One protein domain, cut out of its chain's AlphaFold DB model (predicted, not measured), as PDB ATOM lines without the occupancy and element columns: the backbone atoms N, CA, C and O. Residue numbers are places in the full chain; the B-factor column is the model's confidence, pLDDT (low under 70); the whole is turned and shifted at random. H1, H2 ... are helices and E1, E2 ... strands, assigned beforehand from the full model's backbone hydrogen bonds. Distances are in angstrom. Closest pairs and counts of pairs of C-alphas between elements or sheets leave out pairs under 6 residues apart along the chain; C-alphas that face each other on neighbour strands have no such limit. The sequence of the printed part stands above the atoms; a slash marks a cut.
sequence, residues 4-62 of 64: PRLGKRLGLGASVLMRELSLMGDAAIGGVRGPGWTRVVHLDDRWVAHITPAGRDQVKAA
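AT A GLANCE: This is residues 4 to 62 of the 64 residues of an uncharacterized protein of Variovorax paradoxus (UniProt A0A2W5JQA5). Helix H2 and the antiparallel hairpin E1 E2 form a loose V, meeting near Met 24 and Thr 38, with short helix H1 towards its open end and H3 beyond its closed end. The 59 printed residues include three named helices and two named strands, ordered H1 H2 E1 E2 H3, of mixed class. The whole is only just compact, close to loose, with radius of gyration of the C-alphas 12.0 A, spanning 28 by 26 by 23 A.

IN THESE COORDINATES: H1 is residues 4 to 10, from C-alpha 4 at (106.090, 98.112, 127.584). H2 is 14 to 24, 15.4 A; E1 38 to 43, 15.4 A; E2 46 to 51, 16.4 A; H3 53 to 61, ending at (129.282, 100.773, 112.371).

HOW THE PARTS SIT: H1 and H2 only just touch, only at the corner, with 3 pairs of C-alphas within 8 A, the closest Gly 7 and Leu 17, 6.2 A. The closest C-alphas of H2 and E1, Met 24 and Thr 38, are 5.6 A apart. In the hairpin E1 E2, N 41 and O 48 are 2.9 A apart, within hydrogen-bond range. H1 and E2 are near each other. In H1, H2 and H3 every O i to N i+4 pair is within range.

THE WHOLE: The printed part has no cut; the link H2 to E1, 13 residues, is long. No printed residue is under 70 in pLDDT.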
ATOM      1  N   PRO A   4     106.837  96.911 127.200       95.81
ATOM      2  CA  PRO A   4     106.090  98.112 127.584       95.81
ATOM      3  C   PRO A   4     107.006  99.289 127.940       95.81
ATOM      4  O   PRO A   4     106.755 100.431 127.556       95.81
ATOM      5  N   ARG A   5     108.115  99.015 128.642       96.81
ATOM      6  CA  ARG A   5     109.097 100.044 129.006       96.81
ATOM      7  C   ARG A   5     109.834 100.573 127.780       96.81
ATOM      8  O   ARG A   5     110.094 101.771 127.709       96.81
ATOM      9  N   LEU A   6     110.165  99.692 126.836       96.81
ATOM     10  CA  LEU A   6     110.818 100.068 125.588       96.81
ATOM     11  C   LEU A   6     109.901 100.947 124.730       96.81
ATOM     12  O   LEU A   6     110.327 102.021 124.317       96.81
ATOM     13  N   GLY A   7     108.635 100.555 124.550       97.44
ATOM     14  CA  GLY A   7     107.640 101.348 123.818       97.44
ATOM     15  C   GLY A   7     107.464 102.740 124.418       97.44
ATOM     16  O   GLY A   7     107.600 103.735 123.710       97.44
ATOM     17  N   LYS A   8     107.306 102.832 125.747       97.94
ATOM     18  CA  LYS A   8     107.222 104.120 126.456       97.94
ATOM     19  C   LYS A   8     108.461 104.996 126.245       97.94
ATOM     20  O   LYS A   8     108.323 106.200 126.073       97.94
ATOM     21  N   ARG A   9     109.666 104.414 126.263       97.62
ATOM     22  CA  ARG A   9     110.920 105.163 126.072       97.62
ATOM     23  C   ARG A   9     111.088 105.681 124.640       97.62
ATOM     24  O   ARG A   9     111.718 106.714 124.460       97.62
ATOM     25  N   LEU A  10     110.556 104.962 123.655       96.25
ATOM     26  CA  LEU A  10     110.636 105.326 122.238       96.25
ATOM     27  C   LEU A  10     109.420 106.126 121.744       96.25
ATOM     28  O   LEU A  10     109.408 106.546 120.595       96.25
ATOM     29  N   GLY A  11     108.388 106.315 122.574       97.50
ATOM     30  CA  GLY A  11     107.130 106.940 122.152       97.50
ATOM     31  C   GLY A  11     106.329 106.095 121.153       97.50
ATOM     32  O   GLY A  11     105.530 106.637 120.397       97.50
ATOM     33  N   LEU A  12     106.543 104.774 121.126       97.38
ATOM     34  CA  LEU A  12     105.920 103.862 120.165       97.38
ATOM     35  C   LEU A  12     104.776 103.064 120.795       97.38
ATOM     36  O   LEU A  12     104.895 102.537 121.904       97.38
ATOM     37  N   GLY A  13     103.692 102.904 120.034       97.00
ATOM     38  CA  GLY A  13     102.640 101.937 120.344       97.00
ATOM     39  C   GLY A  13     103.133 100.492 120.209       97.00
ATOM     40  O   GLY A  13     104.085 100.212 119.477       97.00
ATOM     41  N   ALA A  14     102.462  99.556 120.889       93.19
ATOM     42  CA  ALA A  14     102.875  98.151 120.943       93.19
ATOM     43  C   ALA A  14     103.012  97.507 119.552       93.19
ATOM     44  O   ALA A  14     104.025  96.870 119.273       93.19
ATOM     45  N   SER A  15     102.042  97.719 118.659       95.50
ATOM     46  CA  SER A  15     102.068  97.155 117.302       95.50
ATOM     47  C   SER A  15     103.225  97.697 116.461       95.50
ATOM     48  O   SER A  15     103.859  96.934 115.737       95.50
ATOM     49  N   VAL A  16     103.532  98.994 116.588       96.75
ATOM     50  CA  VAL A  16     104.664  99.615 115.885       96.75
ATOM     51  C   VAL A  16     105.971  99.055 116.429       96.75
ATOM     52  O   VAL A  16     106.788  98.566 115.660       96.75
ATOM     53  N   LEU A  17     106.130  99.013 117.755       96.62
ATOM     54  CA  LEU A  17     107.315  98.429 118.381       96.62
ATOM     55  C   LEU A  17     107.544  96.977 117.935       96.62
ATOM     56  O   LEU A  17     108.661  96.610 117.589       96.62
ATOM     57  N   MET A  18     106.496  96.151 117.932       94.62
ATOM     58  CA  MET A  18     106.594  94.752 117.512       94.62
ATOM     59  C   MET A  18     106.946  94.612 116.034       94.62
ATOM     60  O   MET A  18     107.744  93.742 115.686       94.62
ATOM     61  N   ARG A  19     106.397  95.472 115.169       94.00
ATOM     62  CA  ARG A  19     106.743  95.509 113.745       94.00
ATOM     63  C   ARG A  19     108.224  95.821 113.546       94.00
ATOM     64  O   ARG A  19     108.902  95.058 112.865       94.00
ATOM     65  N   GLU A  20     108.733  96.870 114.189       95.31
ATOM     66  CA  GLU A  20     110.148  97.250 114.096       95.31
ATOM     67  C   GLU A  20     111.068  96.149 114.646       95.31
ATOM     68  O   GLU A  20     112.048  95.762 114.010       95.31
ATOM     69  N   LEU A  21     110.728  95.568 115.804       95.00
ATOM     70  CA  LEU A  21     111.488  94.453 116.376       95.00
ATOM     71  C   LEU A  21     111.477  93.214 115.473       95.00
ATOM     72  O   LEU A  21     112.492  92.530 115.391       95.00
ATOM     73  N   SER A  22     110.372  92.944 114.778       92.81
ATOM     74  CA  SER A  22     110.276  91.821 113.838       92.81
ATOM     75  C   SER A  22     111.171  92.026 112.614       92.81
ATOM     76  O   SER A  22     111.818  91.079 112.179       92.81
ATOM     77  N   LEU A  23     111.259  93.257 112.096       92.69
ATOM     78  CA  LEU A  23     112.151  93.603 110.982       92.69
ATOM     79  C   LEU A  23     113.633  93.518 111.367       92.69
ATOM     80  O   LEU A  23     114.465  93.186 110.528       92.69
ATOM     81  N   MET A  24     113.965  93.797 112.629       95.38
ATOM     82  CA  MET A  24     115.333  93.705 113.153       95.38
ATOM     83  C   MET A  24     115.712  92.309 113.673       95.38
ATOM     84  O   MET A  24     116.878  92.080 113.996       95.38
ATOM     85  N   GLY A  25     114.753  91.391 113.798       94.88
ATOM     86  CA  GLY A  25     114.978  90.027 114.277       94.88
ATOM     87  C   GLY A  25     115.627  89.115 113.232       94.88
ATOM     88  O   GLY A  25     116.017  89.552 112.154       94.88
ATOM     89  N   ASP A  26     115.749  87.829 113.553       91.25
ATOM     90  CA  ASP A  26     116.229  86.764 112.654       91.25
ATOM     91  C   ASP A  26     115.099  85.842 112.157       91.25
ATOM     92  O   ASP A  26     115.345  84.843 111.472       91.25
ATOM     93  N   ALA A  27     113.846  86.174 112.476       86.31
ATOM     94  CA  ALA A  27     112.686  85.462 111.964       86.31
ATOM     95  C   ALA A  27     112.612  85.600 110.434       86.31
ATOM     96  O   ALA A  27     112.841  86.676 109.878       86.31
ATOM     97  N   ALA A  28     112.289  84.503 109.749       82.38
ATOM     98  CA  ALA A  28     112.031  84.533 108.317       82.38
ATOM     99  C   ALA A  28     110.603  85.037 108.071       82.38
ATOM    100  O   ALA A  28     109.636  84.341 108.384       82.38
ATOM    101  N   ILE A  29     110.466  86.238 107.511       78.69
ATOM    102  CA  ILE A  29     109.176  86.841 107.154       78.69
ATOM    103  C   ILE A  29     109.122  86.922 105.630       78.69
ATOM    104  O   ILE A  29     109.998  87.512 105.006       78.69
ATOM    105  N   GLY A  30     108.129  86.275 105.012       82.50
ATOM    106  CA  GLY A  30     108.045  86.201 103.546       82.50
ATOM    107  C   GLY A  30     109.233  85.478 102.895       82.50
ATOM    108  O   GLY A  30     109.608  85.800 101.776       82.50
ATOM    109  N   GLY A  31     109.861  84.539 103.612       85.94
ATOM    110  CA  GLY A  31     111.027  83.783 103.136       85.94
ATOM    111  C   GLY A  31     112.373  84.497 103.300       85.94
ATOM    112  O   GLY A  31     113.411  83.863 103.124       85.94
ATOM    113  N   VAL A  32     112.384  85.772 103.700       83.69
ATOM    114  CA  VAL A  32     113.616  86.527 103.953       83.69
ATOM    115  C   VAL A  32     113.890  86.563 105.449       83.69
ATOM    116  O   VAL A  32     113.055  86.995 106.244       83.69
ATOM    117  N   ARG A  33     115.076  86.092 105.840       87.25
ATOM    118  CA  ARG A  33     115.575  86.210 107.211       87.25
ATOM    119  C   ARG A  33     116.020  87.650 107.463       87.25
ATOM    120  O   ARG A  33     116.820  88.184 106.698       87.25
ATOM    121  N   GLY A  34     115.513  88.249 108.538       89.62
ATOM    122  CA  GLY A  34     115.984  89.550 109.006       89.62
ATOM    123  C   GLY A  34     117.438  89.509 109.509       89.62
ATOM    124  O   GLY A  34     118.042  88.440 109.629       89.62
ATOM    125  N   PRO A  35     118.031  90.667 109.826       95.00
ATOM    126  CA  PRO A  35     119.458  90.787 110.113       95.00
ATOM    127  C   PRO A  35     119.880  90.205 111.473       95.00
ATOM    128  O   PRO A  35     121.072  90.132 111.771       95.00
ATOM    129  N   GLY A  36     118.931  89.800 112.324       96.62
ATOM    130  CA  GLY A  36     119.222  89.199 113.624       96.62
ATOM    131  C   GLY A  36     119.834  90.167 114.633       96.62
ATOM    132  O   GLY A  36     120.584  89.744 115.512       96.62
ATOM    133  N   TRP A  37     119.541  91.464 114.527       97.56
ATOM    134  CA  TRP A  37     120.026  92.509 115.433       97.56
ATOM    135  C   TRP A  37     119.322  92.517 116.786       97.56
ATOM    136  O   TRP A  37     119.905  92.929 117.794       97.56
ATOM    137  N   THR A  38     118.075  92.057 116.831       97.19
ATOM    138  CA  THR A  38     117.297  91.967 118.065       97.19
ATOM    139  C   THR A  38     116.764  90.560 118.288       97.19
ATOM    140  O   THR A  38     116.621  89.757 117.369       97.19
ATOM    141  N   ARG A  39     116.476  90.250 119.552       96.00
ATOM    142  CA  ARG A  39     115.758  89.042 119.953       96.00
ATOM    143  C   ARG A  39     114.724  89.402 121.005       96.00
ATOM    144  O   ARG A  39     115.042  90.098 121.970       96.00
ATOM    145  N   VAL A  40     113.511  88.894 120.842       96.00
ATOM    146  CA  VAL A  40     112.442  89.007 121.833       96.00
ATOM    147  C   VAL A  40     112.260  87.648 122.503       96.00
ATOM    148  O   VAL A  40     112.097  86.641 121.824       96.00
ATOM    149  N   VAL A  41     112.336  87.617 123.832       96.31
ATOM    150  CA  VAL A  41     112.183  86.401 124.644       96.31
ATOM    151  C   VAL A  41     111.134  86.610 125.727       96.31
ATOM    152  O   VAL A  41     110.934  87.733 126.194       96.31
ATOM    153  N   HIS A  42     110.485  85.523 126.132       96.62
ATOM    154  CA  HIS A  42     109.624  85.492 127.307       96.62
ATOM    155  C   HIS A  42     110.457  85.030 128.510       96.62
ATOM    156  O   HIS A  42     111.012  83.934 128.485       96.62
ATOM    157  N   LEU A  43     110.602  85.881 129.526       95.38
ATOM    158  CA  LEU A  43     111.369  85.621 130.752       95.38
ATOM    159  C   LEU A  43     110.500  86.008 131.940       95.38
ATOM    160  O   LEU A  43     110.086  87.156 131.971       95.38
ATOM    161  N   ASP A  44     110.261  85.131 132.912       92.31
ATOM    162  CA  ASP A  44     109.534  85.469 134.151       92.31
ATOM    163  C   ASP A  44     108.214  86.239 133.899       92.31
ATOM    164  O   ASP A  44     108.022  87.348 134.401       92.31
ATOM    165  N   ASP A  45     107.350  85.708 133.027       93.50
ATOM    166  CA  ASP A  45     106.056  86.306 132.639       93.50
ATOM    167  C   ASP A  45     106.117  87.697 131.982       93.50
ATOM    168  O   ASP A  45     105.121  88.421 131.890       93.50
ATOM    169  N   ARG A  46     107.288  88.094 131.471       94.12
ATOM    170  CA  ARG A  46     107.462  89.335 130.702       94.12
ATOM    171  C   ARG A  46     108.148  89.081 129.368       94.12
ATOM    172  O   ARG A  46     109.131  88.353 129.251       94.12
ATOM    173  N   TRP A  47     107.692  89.811 128.359       96.19
ATOM    174  CA  TRP A  47     108.392  89.920 127.086       96.19
ATOM    175  C   TRP A  47     109.530  90.933 127.176       96.19
ATOM    176  O   TRP A  47     109.329  92.094 127.559       96.19
ATOM    177  N   VAL A  48     110.732  90.501 126.802       97.25
ATOM    178  CA  VAL A  48     111.965  91.282 126.888       97.25
ATOM    179  C   VAL A  48     112.652  91.314 125.528       97.25
ATOM    180  O   VAL A  48     112.940  90.278 124.938       97.25
ATOM    181  N   ALA A  49     112.955  92.520 125.048       97.50
ATOM    182  CA  ALA A  49     113.806  92.741 123.885       97.50
ATOM    183  C   ALA A  49     115.282  92.823 124.301       97.50
ATOM    184  O   ALA A  49     115.646  93.552 125.235       97.50
ATOM    185  N   HIS A  50     116.129  92.105 123.574       97.25
ATOM    186  CA  HIS A  50     117.581  92.109 123.681       97.25
ATOM    187  C   HIS A  50     118.187  92.580 122.363       97.25
ATOM    188  O   HIS A  50     117.709  92.207 121.294       97.25
ATOM    189  N   ILE A  51     119.265  93.359 122.446       96.75
ATOM    190  CA  ILE A  51     120.157  93.588 121.309       96.75
ATOM    191  C   ILE A  51     121.172  92.441 121.255       96.75
ATOM    192  O   ILE A  51     121.786  92.101 122.275       96.75
ATOM    193  N   THR A  52     121.312  91.820 120.090       97.12
ATOM    194  CA  THR A  52     122.261  90.725 119.853       97.12
ATOM    195  C   THR A  52     123.671  91.283 119.620       97.12
ATOM    196  O   THR A  52     123.834  92.497 119.462       97.12
ATOM    197  N   PRO A  53     124.715  90.434 119.574       97.12
ATOM    198  CA  PRO A  53     126.042  90.869 119.143       97.12
ATOM    199  C   PRO A  53     126.023  91.553 117.767       97.12
ATOM    200  O   PRO A  53     126.496  92.679 117.657       97.12
ATOM    201  N   ALA A  54     125.353  90.953 116.774       95.81
ATOM    202  CA  ALA A  54     125.221  91.527 115.432       95.81
ATOM    203  C   ALA A  54     124.579  92.926 115.452       95.81
ATOM    204  O   ALA A  54     125.044  93.838 114.774       95.81
ATOM    205  N   GLY A  55     123.547  93.126 116.280       96.31
ATOM    206  CA  GLY A  55     122.922  94.440 116.443       96.31
ATOM    207  C   GLY A  55     123.852  95.468 117.088       96.31
ATOM    208  O   GLY A  55     123.860  96.630 116.693       96.31
ATOM    209  N   ARG A  56     124.673  95.059 118.064       96.06
ATOM    210  CA  ARG A  56     125.662  95.956 118.687       96.06
ATOM    211  C   ARG A  56     126.746  96.370 117.703       96.06
ATOM    212  O   ARG A  56     127.162  97.523 117.738       96.06
ATOM    213  N   ASP A  57     127.198  95.457 116.854       96.38
ATOM    214  CA  ASP A  57     128.218  95.764 115.853       96.38
ATOM    215  C   ASP A  57     127.671  96.690 114.764       96.38
ATOM    216  O   ASP A  57     128.345  97.650 114.398       96.38
ATOM    217  N   GLN A  58     126.406  96.518 114.364       94.94
ATOM    218  CA  GLN A  58     125.720  97.469 113.487       94.94
ATOM    219  C   GLN A  58     125.649  98.879 114.094       94.94
ATOM    220  O   GLN A  58     125.910  99.854 113.398       94.94
ATOM    221  N   VAL A  59     125.317  99.009 115.385       93.00
ATOM    222  CA  VAL A  59     125.257 100.323 116.057       93.00
ATOM    223  C   VAL A  59     126.627 101.001 116.098       93.00
ATOM    224  O   VAL A  59     126.699 102.214 115.952       93.00
ATOM    225  N   LYS A  60     127.715 100.240 116.266       92.75
ATOM    226  CA  LYS A  60     129.081 100.790 116.203       92.75
ATOM    227  C   LYS A  60     129.477 101.214 114.787       92.75
ATOM    228  O   LYS A  60     130.261 102.142 114.639       92.75
ATOM    229  N   ALA A  61     128.992 100.497 113.774       88.12
ATOM    230  CA  ALA A  61     129.282 100.773 112.371       88.12
ATOM    231  C   ALA A  61     128.435 101.923 111.797       88.12
ATOM    232  O   ALA A  61     128.803 102.502 110.777       88.12
ATOM    233  N   ALA A  62     127.301 102.243 112.425       80.06
ATOM    234  CA  ALA A  62     126.445 103.339 112.005       80.06
ATOM    235  C   ALA A  62     127.117 104.700 112.300       80.06
ATOM    236  O   ALA A  62     127.562 104.922 113.429       80.06
TER     237      ALA A  62